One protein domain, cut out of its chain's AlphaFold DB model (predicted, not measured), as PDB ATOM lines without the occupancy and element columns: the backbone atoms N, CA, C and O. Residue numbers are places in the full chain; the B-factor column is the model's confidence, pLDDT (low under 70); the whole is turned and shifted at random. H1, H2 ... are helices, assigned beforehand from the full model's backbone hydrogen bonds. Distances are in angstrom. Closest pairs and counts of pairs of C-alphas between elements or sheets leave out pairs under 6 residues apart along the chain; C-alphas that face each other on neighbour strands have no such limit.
ATOM      1  N   GLU A  79      39.960  29.466  19.314       89.38
ATOM      2  CA  GLU A  79      41.000  28.465  19.046       89.38
ATOM      3  C   GLU A  79      41.225  28.301  17.535       89.38
ATOM      4  O   GLU A  79      42.361  28.110  17.102       89.38
ATOM      5  N   ALA A  80      40.196  28.491  16.703       89.88
ATOM      6  CA  ALA A  80      40.346  28.429  15.250       89.88
ATOM      7  C   ALA A  80      41.139  29.604  14.631       89.88
ATOM      8  O   ALA A  80      41.528  29.507  13.459       89.88
ATOM      9  N   ILE A  81      41.387  30.692  15.376       89.94
ATOM     10  CA  ILE A  81      42.148  31.875  14.913       89.94
ATOM     11  C   ILE A  81      43.524  32.056  15.570       89.94
ATOM     12  O   ILE A  81      44.384  32.715  14.991       89.94
ATOM     13  N   LYS A  82      43.734  31.482  16.758       82.56
ATOM     14  CA  LYS A  82      44.857  31.750  17.675       82.56
ATOM     15  C   LYS A  82      46.251  31.669  17.051       82.56
ATOM     16  O   LYS A  82      47.071  32.547  17.289       82.56
ATOM     17  N   ASP A  83      46.484  30.648  16.230       83.88
ATOM     18  CA  ASP A  83      47.784  30.373  15.604       83.88
ATOM     19  C   ASP A  83      47.805  30.699  14.094       83.88
ATOM     20  O   ASP A  83      48.743  30.331  13.386       83.88
ATOM     21  N   LYS A  84      46.770  31.380  13.577       82.62
ATOM     22  CA  LYS A  84      46.650  31.739  12.154       82.62
ATOM     23  C   LYS A  84      47.158  33.146  11.863       82.62
ATOM     24  O   LYS A  84      46.966  34.083  12.640       82.62
ATOM     25  N   ARG A  85      47.730  33.329  10.672       75.75
ATOM     26  CA  ARG A  85      48.020  34.664  10.127       75.75
ATOM     27  C   ARG A  85      46.748  35.300   9.587       75.75
ATOM     28  O   ARG A  85      45.870  34.610   9.081       75.75
ATOM     29  N   ILE A  86      46.704  36.632   9.559       73.38
ATOM     30  CA  ILE A  86      45.579  37.400   8.990       73.38
ATOM     31  C   ILE A  86      45.249  36.955   7.546       73.38
ATOM     32  O   ILE A  86      44.086  36.814   7.185       73.38
ATOM     33  N   GLY A  87      46.262  36.642   6.729       75.19
ATOM     34  CA  GLY A  87      46.076  36.135   5.359       75.19
ATOM     35  C   GLY A  87      45.542  34.697   5.231       75.19
ATOM     36  O   GLY A  87      45.289  34.261   4.114       75.19
ATOM     37  N   GLU A  88      45.391  33.967   6.339       82.62
ATOM     38  CA  GLU A  88      44.938  32.564   6.413       82.62
ATOM     39  C   GLU A  88      43.542  32.433   7.063       82.62
ATOM     40  O   GLU A  88      43.014  31.325   7.213       82.62
ATOM     41  N   LEU A  89      42.948  33.561   7.472       85.12
ATOM     42  CA  LEU A  89      41.607  33.635   8.048       85.12
ATOM     43  C   LEU A  89      40.545  33.593   6.941       85.12
ATOM     44  O   LEU A  89      40.673  34.257   5.912       85.12
ATOM     45  N   THR A  90      39.462  32.855   7.176       86.75
ATOM     46  CA  THR A  90      38.220  32.990   6.392       86.75
ATOM     47  C   THR A  90      37.441  34.235   6.827       86.75
ATOM     48  O   THR A  90      37.677  34.755   7.915       86.75
ATOM     49  N   ASP A  91      36.463  34.694   6.043       79.50
ATOM     50  CA  ASP A  91      35.687  35.908   6.369       79.50
ATOM     51  C   ASP A  91      35.006  35.847   7.752       79.50
ATOM     52  O   ASP A  91      34.956  36.842   8.473       79.50
ATOM     53  N   LYS A  92      34.561  34.654   8.179       80.62
ATOM     54  CA  LYS A  92      34.041  34.431   9.542       80.62
ATOM     55  C   LYS A  92      35.136  34.591  10.602       80.62
ATOM     56  O   LYS A  92      34.944  35.284  11.592       80.62
ATOM     57  N   GLN A  93      36.310  34.016  10.350       88.50
ATOM     58  CA  GLN A  93      37.467  34.125  11.239       88.50
ATOM     59  C   GLN A  93      38.063  35.540  11.296       88.50
ATOM     60  O   GLN A  93      38.691  35.892  12.290       88.50
ATOM     61  N   TYR A  94      37.859  36.367  10.268       83.31
ATOM     62  CA  TYR A  94      38.204  37.791  10.298       83.31
ATOM     63  C   TYR A  94      37.367  38.570  11.319       83.31
ATOM     64  O   TYR A  94      37.913  39.428  12.013       83.31
ATOM     65  N   ALA A  95      36.068  38.271  11.431       83.19
ATOM     66  CA  ALA A  95      35.204  38.881  12.442       83.19
ATOM     67  C   ALA A  95      35.654  38.487  13.857       83.19
ATOM     68  O   ALA A  95      35.849  39.362  14.705       83.19
ATOM     69  N   ASP A  96      35.929  37.197  14.070       90.12
ATOM     70  CA  ASP A  96      36.463  36.681  15.334       90.12
ATOM     71  C   ASP A  96      37.813  37.340  15.670       90.12
ATOM     72  O   ASP A  96      37.986  37.892  16.754       90.12
ATOM     73  N   ALA A  97      38.766  37.391  14.735       87.88
ATOM     74  CA  ALA A  97      40.064  38.035  14.961       87.88
ATOM     75  C   ALA A  97      39.952  39.538  15.272       87.88
ATOM     76  O   ALA A  97      40.698  40.050  16.110       87.88
ATOM     77  N   GLY A  98      39.000  40.238  14.646       85.94
ATOM     78  CA  GLY A  98      38.692  41.635  14.953       85.94
ATOM     79  C   GLY A  98      38.168  41.822  16.379       85.94
ATOM     80  O   GLY A  98      38.640  42.704  17.098       85.94
ATOM     81  N   GLU A  99      37.244  40.968  16.825       91.06
ATOM     82  CA  GLU A  99      36.738  41.018  18.199       91.06
ATOM     83  C   GLU A  99      37.811  40.626  19.224       91.06
ATOM     84  O   GLU A  99      37.934  41.268  20.269       91.06
ATOM     85  N   ARG A 100      38.644  39.624  18.914       88.69
ATOM     86  CA  ARG A 100      39.764  39.231  19.775       88.69
ATOM     87  C   ARG A 100      40.738  40.387  19.981       88.69
ATOM     88  O   ARG A 100      41.119  40.670  21.113       88.69
ATOM     89  N   TRP A 101      41.087  41.088  18.902       86.88
ATOM     90  CA  TRP A 101      41.943  42.268  18.972       86.88
ATOM     91  C   TRP A 101      41.309  43.391  19.810       86.88
ATOM     92  O   TRP A 101      42.009  43.992  20.625       86.88
ATOM     93  N   LEU A 102      39.999  43.638  19.683       87.50
ATOM     94  CA  LEU A 102      39.287  44.620  20.519       87.50
ATOM     95  C   LEU A 102      39.330  44.264  22.010       87.50
ATOM     96  O   LEU A 102      39.526  45.159  22.829       87.50
ATOM     97  N   ARG A 103      39.183  42.981  22.366       89.06
ATOM     98  CA  ARG A 103      39.281  42.500  23.756       89.06
ATOM     99  C   ARG A 103      40.691  42.669  24.319       89.06
ATOM    100  O   ARG A 103      40.850  43.262  25.381       89.06
ATOM    101  N   ASP A 104      41.702  42.205  23.587       84.19
ATOM    102  CA  ASP A 104      43.100  42.229  24.037       84.19
ATOM    103  C   ASP A 104      43.671  43.663  24.121       84.19
ATOM    104  O   ASP A 104      44.616  43.909  24.870       84.19
ATOM    105  N   ASN A 105      43.085  44.625  23.395       78.19
ATOM    106  CA  ASN A 105      43.534  46.023  23.338       78.19
ATOM    107  C   ASN A 105      42.511  47.023  23.920       78.19
ATOM    108  O   ASN A 105      42.652  48.226  23.703       78.19
ATOM    109  N   ALA A 106      41.494  46.573  24.670       80.50
ATOM    110  CA  ALA A 106      40.414  47.441  25.163       80.50
ATOM    111  C   ALA A 106      40.929  48.647  25.977       80.50
ATOM    112  O   ALA A 106      40.484  49.777  25.773       80.50
ATOM    113  N   GLY A 107      41.953  48.433  26.811       75.88
ATOM    114  CA  GLY A 107      42.610  49.479  27.604       75.88
ATOM    115  C   GLY A 107      43.408  50.525  26.807       75.88
ATOM    116  O   GLY A 107      43.916  51.470  27.403       75.88
ATOM    117  N   TRP A 108      43.553  50.382  25.483       75.31
ATOM    118  CA  TRP A 108      44.206  51.387  24.624       75.31
ATOM    119  C   TRP A 108      43.230  52.463  24.129       75.31
ATOM    120  O   TRP A 108      43.651  53.492  23.595       75.31
ATOM    121  N   PHE A 109      41.923  52.239  24.275       73.69
ATOM    122  CA  PHE A 109      40.903  53.185  23.846       73.69
ATOM    123  C   PHE A 109      40.696  54.266  24.907       73.69
ATOM    124  O   PHE A 109      40.668  53.992  26.103       73.69
ATOM    125  N   LYS A 110      40.499  55.513  24.464       68.62
ATOM    126  CA  LYS A 110      40.230  56.651  25.359       68.62
ATOM    127  C   LYS A 110      39.032  56.390  26.283       68.62
ATOM    128  O   LYS A 110      39.060  56.768  27.447       68.62
ATOM    129  N   ASP A 111      38.021  55.718  25.742       79.81
ATOM    130  CA  ASP A 111      36.784  55.350  26.424       79.81
ATOM    131  C   ASP A 111      36.757  53.822  26.670       79.81
ATOM    132  O   ASP A 111      35.761  53.155  26.387       79.81
ATOM    133  N   ALA A 112      37.878  53.254  27.145       80.94
ATOM    134  CA  ALA A 112      38.054  51.816  27.412       80.94
ATOM    135  C   ALA A 112      36.898  51.216  28.228       80.94
ATOM    136  O   ALA A 112      36.352  50.184  27.853       80.94
ATOM    137  N   GLU A 113      36.461  51.922  29.273       80.62
ATOM    138  CA  GLU A 113      35.298  51.580  30.102       80.62
ATOM    139  C   GLU A 113      34.023  51.329  29.275       80.62
ATOM    140  O   GLU A 113      33.296  50.362  29.500       80.62
ATOM    141  N   TYR A 114      33.761  52.168  28.269       82.50
ATOM    142  CA  TYR A 114      32.596  52.019  27.402       82.50
ATOM    143  C   TYR A 114      32.747  50.835  26.437       82.50
ATOM    144  O   TYR A 114      31.777  50.118  26.187       82.50
ATOM    145  N   LEU A 115      33.958  50.584  25.931       83.50
ATOM    146  CA  LEU A 115      34.239  49.421  25.086       83.50
ATOM    147  C   LEU A 115      34.123  48.104  25.871       83.50
ATOM    148  O   LEU A 115      33.494  47.166  25.386       83.50
ATOM    149  N   GLU A 116      34.653  48.043  27.094       86.56
ATOM    150  CA  GLU A 116      34.497  46.898  28.001       86.56
ATOM    151  C   GLU A 116      33.022  46.638  28.335       86.56
ATOM    152  O   GLU A 116      32.575  45.491  28.291       86.56
ATOM    153  N   PHE A 117      32.239  47.692  28.592       86.62
ATOM    154  CA  PHE A 117      30.791  47.584  28.770       86.62
ATOM    155  C   PHE A 117      30.089  47.022  27.520       86.62
ATOM    156  O   PHE A 117      29.243  46.134  27.639       86.62
ATOM    157  N   LEU A 118      30.437  47.485  26.313       88.69
ATOM    158  CA  LEU A 118      29.863  46.961  25.065       88.69
ATOM    159  C   LEU A 118      30.217  45.482  24.841       88.69
ATOM    160  O   LEU A 118      29.339  44.695  24.486       88.69
ATOM    161  N   ILE A 119      31.470  45.095  25.093       90.44
ATOM    162  CA  ILE A 119      31.937  43.703  25.023       90.44
ATOM    163  C   ILE A 119      31.169  42.830  26.028       90.44
ATOM    164  O   ILE A 119      30.670  41.764  25.669       90.44
ATOM    165  N   TYR A 120      30.986  43.308  27.260       87.62
ATOM    166  CA  TYR A 120      30.203  42.615  28.283       87.62
ATOM    167  C   TYR A 120      28.733  42.424  27.872       87.62
ATOM    168  O   TYR A 120      28.181  41.335  28.022       87.62
ATOM    169  N   ARG A 121      28.096  43.449  27.291       87.00
ATOM    170  CA  ARG A 121      26.711  43.358  26.786       87.00
ATOM    171  C   ARG A 121      26.584  42.409  25.592       87.00
ATOM    172  O   ARG A 121      25.551  41.756  25.447       87.00
ATOM    173  N   LEU A 122      27.623  42.294  24.766       87.81
ATOM    174  CA  LEU A 122      27.700  41.304  23.693       87.81
ATOM    175  C   LEU A 122      27.821  39.875  24.255       87.81
ATOM    176  O   LEU A 122      27.125  38.974  23.787       87.81
ATOM    177  N   ASP A 123      28.621  39.669  25.302       88.06
ATOM    178  CA  ASP A 123      28.719  38.382  26.005       88.06
ATOM    179  C   ASP A 123      27.424  38.009  26.744       88.06
ATOM    180  O   ASP A 123      27.038  36.840  26.766       88.06
ATOM    181  N   GLU A 124      26.697  38.987  27.282       84.44
ATOM    182  CA  GLU A 124      25.369  38.795  27.877       84.44
ATOM    183  C   GLU A 124      24.328  38.368  26.823       84.44
ATOM    184  O   GLU A 124      23.521  37.467  27.069       84.44
ATOM    185  N   ALA A 125      24.373  38.962  25.624       81.69
ATOM    186  CA  ALA A 125      23.526  38.572  24.493       81.69
ATOM    187  C   ALA A 125      23.848  37.157  23.968       81.69
ATOM    188  O   ALA A 125      22.951  36.444  23.521       81.69
ATOM    189  N   ARG A 126      25.112  36.730  24.077       86.25
ATOM    190  CA  ARG A 126      25.580  35.368  23.760       86.25
ATOM    191  C   ARG A 126      25.299  34.336  24.855       86.25
ATOM    192  O   ARG A 126      25.480  33.145  24.621       86.25
ATOM    193  N   GLY A 127      24.902  34.768  26.054       85.50
ATOM    194  CA  GLY A 127      24.784  33.898  27.230       85.50
ATOM    195  C   GLY A 127      26.127  33.450  27.826       85.50
ATOM    196  O   GLY A 127      26.146  32.529  28.637       85.50
ATOM    197  N   LEU A 128      27.234  34.094  27.441       84.88
ATOM    198  CA  LEU A 128      28.565  33.897  28.026       84.88
ATOM    199  C   LEU A 128      28.721  34.666  29.348       84.88
ATOM    200  O   LEU A 128      29.448  34.221  30.234       84.88
ATOM    201  N   ALA A 129      28.015  35.794  29.496       85.44
ATOM    202  CA  ALA A 129      27.930  36.562  30.737       85.44
ATOM    203  C   ALA A 129      26.538  36.433  31.398       85.44
ATOM    204  O   ALA A 129      25.523  36.338  30.698       85.44
ATOM    205  N   PRO A 130      26.452  36.439  32.744       81.94
ATOM    206  CA  PRO A 130      25.182  36.353  33.462       81.94
ATOM    207  C   PRO A 130      24.323  37.613  33.272       81.94
ATOM    208  O   PRO A 130      24.761  38.733  33.534       81.94
ATOM    209  N   LYS A 131      23.060  37.420  32.867       82.50
ATOM    210  CA  LYS A 131      22.126  38.523  32.589       82.50
ATOM    211  C   LYS A 131      21.899  39.426  33.797       82.50
ATOM    212  O   LYS A 131      21.588  38.947  34.885       82.50
ATOM    213  N   GLY A 132      22.009  40.734  33.576       73.62
ATOM    214  CA  GLY A 132      21.772  41.759  34.594       73.62
ATOM    215  C   GLY A 132      22.757  41.778  35.769       73.62
ATOM    216  O   GLY A 132      22.532  42.543  36.707       73.62
ATOM    217  N   ALA A 133      23.839  40.988  35.754       69.31
ATOM    218  CA  ALA A 133      24.899  41.179  36.737       69.31
ATOM    219  C   ALA A 133      25.558  42.556  36.508       69.31
ATOM    220  O   ALA A 133      25.731  42.962  35.351       69.31
ATOM    221  N   PRO A 134      25.899  43.299  37.577       63.94
ATOM    222  CA  PRO A 134      26.561  44.585  37.434       63.94
ATOM    223  C   PRO A 134      27.904  44.380  36.732       63.94
ATOM    224  O   PRO A 134      28.707  43.546  37.148       63.94
ATOM    225  N   TRP A 135      28.154  45.163  35.685       62.56
ATOM    226  CA  TRP A 135      29.484  45.286  35.100       62.56
ATOM    227  C   TRP A 135      30.381  45.988  36.131       62.56
ATOM    228  O   TRP A 135      30.364  47.210  36.275       62.56
ATOM    229  N   ILE A 136      31.081  45.187  36.935       59.69
ATOM    230  CA  ILE A 136      32.032  45.661  37.939       59.69
ATOM    231  C   ILE A 136      33.390  45.802  37.254       59.69
ATOM    232  O   ILE A 136      33.960  44.825  36.768       59.69
ATOM    233  N   LEU A 137      33.904  47.031  37.254       53.38
ATOM    234  CA  LEU A 137      35.216  47.405  36.730       53.38
ATOM    235  C   LEU A 137      36.358  46.720  37.504       53.38
ATOM    236  O   LEU A 137      36.939  47.278  38.437       53.38
ATOM    237  N   GLY A 138      36.694  45.509  37.061       51.50
ATOM    238  CA  GLY A 138      37.959  44.829  37.317       51.50
ATOM    239  C   GLY A 138      38.119  44.171  38.688       51.50
ATOM    240  O   GLY A 138      38.587  44.806  39.630       51.50
ATOM    241  N   GLU A 139      37.938  42.848  38.719       46.28
ATOM    242  CA  GLU A 139      38.683  41.960  39.631       46.28
ATOM    243  C   GLU A 139      39.484  40.896  38.857       46.28
ATOM    244  O   GLU A 139      40.667  40.704  39.127       46.28
TER     245      GLU A 139
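What this domain is: This is residues 79 to 139 of the 520 residues of an uncharacterized protein of Marinobacter sp. C18 (UniProt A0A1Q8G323). Two helices of equal residue count, H1 then H2, make a loose, open V with the link between them at its point. Long stretches without a named element lie at the outer ends: residues 79 to 90 loop round before H1, and residues 126 to 139 fold back outside H2. The class is all helix, though named helices hold 28 of the 61 printed residues, under half, and there is no named strand. The whole is loose, radius of gyration of the C-alphas 13.4 A, spanning 38 by 27 by 18 A.

How they stand to each other: H1, residues 91 to 104, and H2, residues 112 to 125, are close but not clearly touching; their closest C-alphas, those of Arg 103 and Ile 119, are 7.5 A apart. They run opposite ways at a steep tilt of 49 degrees. In both, every O i to N i+4 pair is within hydrogen-bond range.

Where its parts are: H1 measures 20.2 A from C-alpha 91 at (35.687, 35.908, 6.369). H2 measures 19.9 A, ending at C-alpha 125 at (23.526, 38.572, 24.493).

The domain as a whole: The farthest C-alphas, Gly 87 and Pro 134, are 38.5 A apart. The printed part has no cut. The H1 to H2 link is short. Residue 110 and residues 133 to 139 have pLDDT under 70.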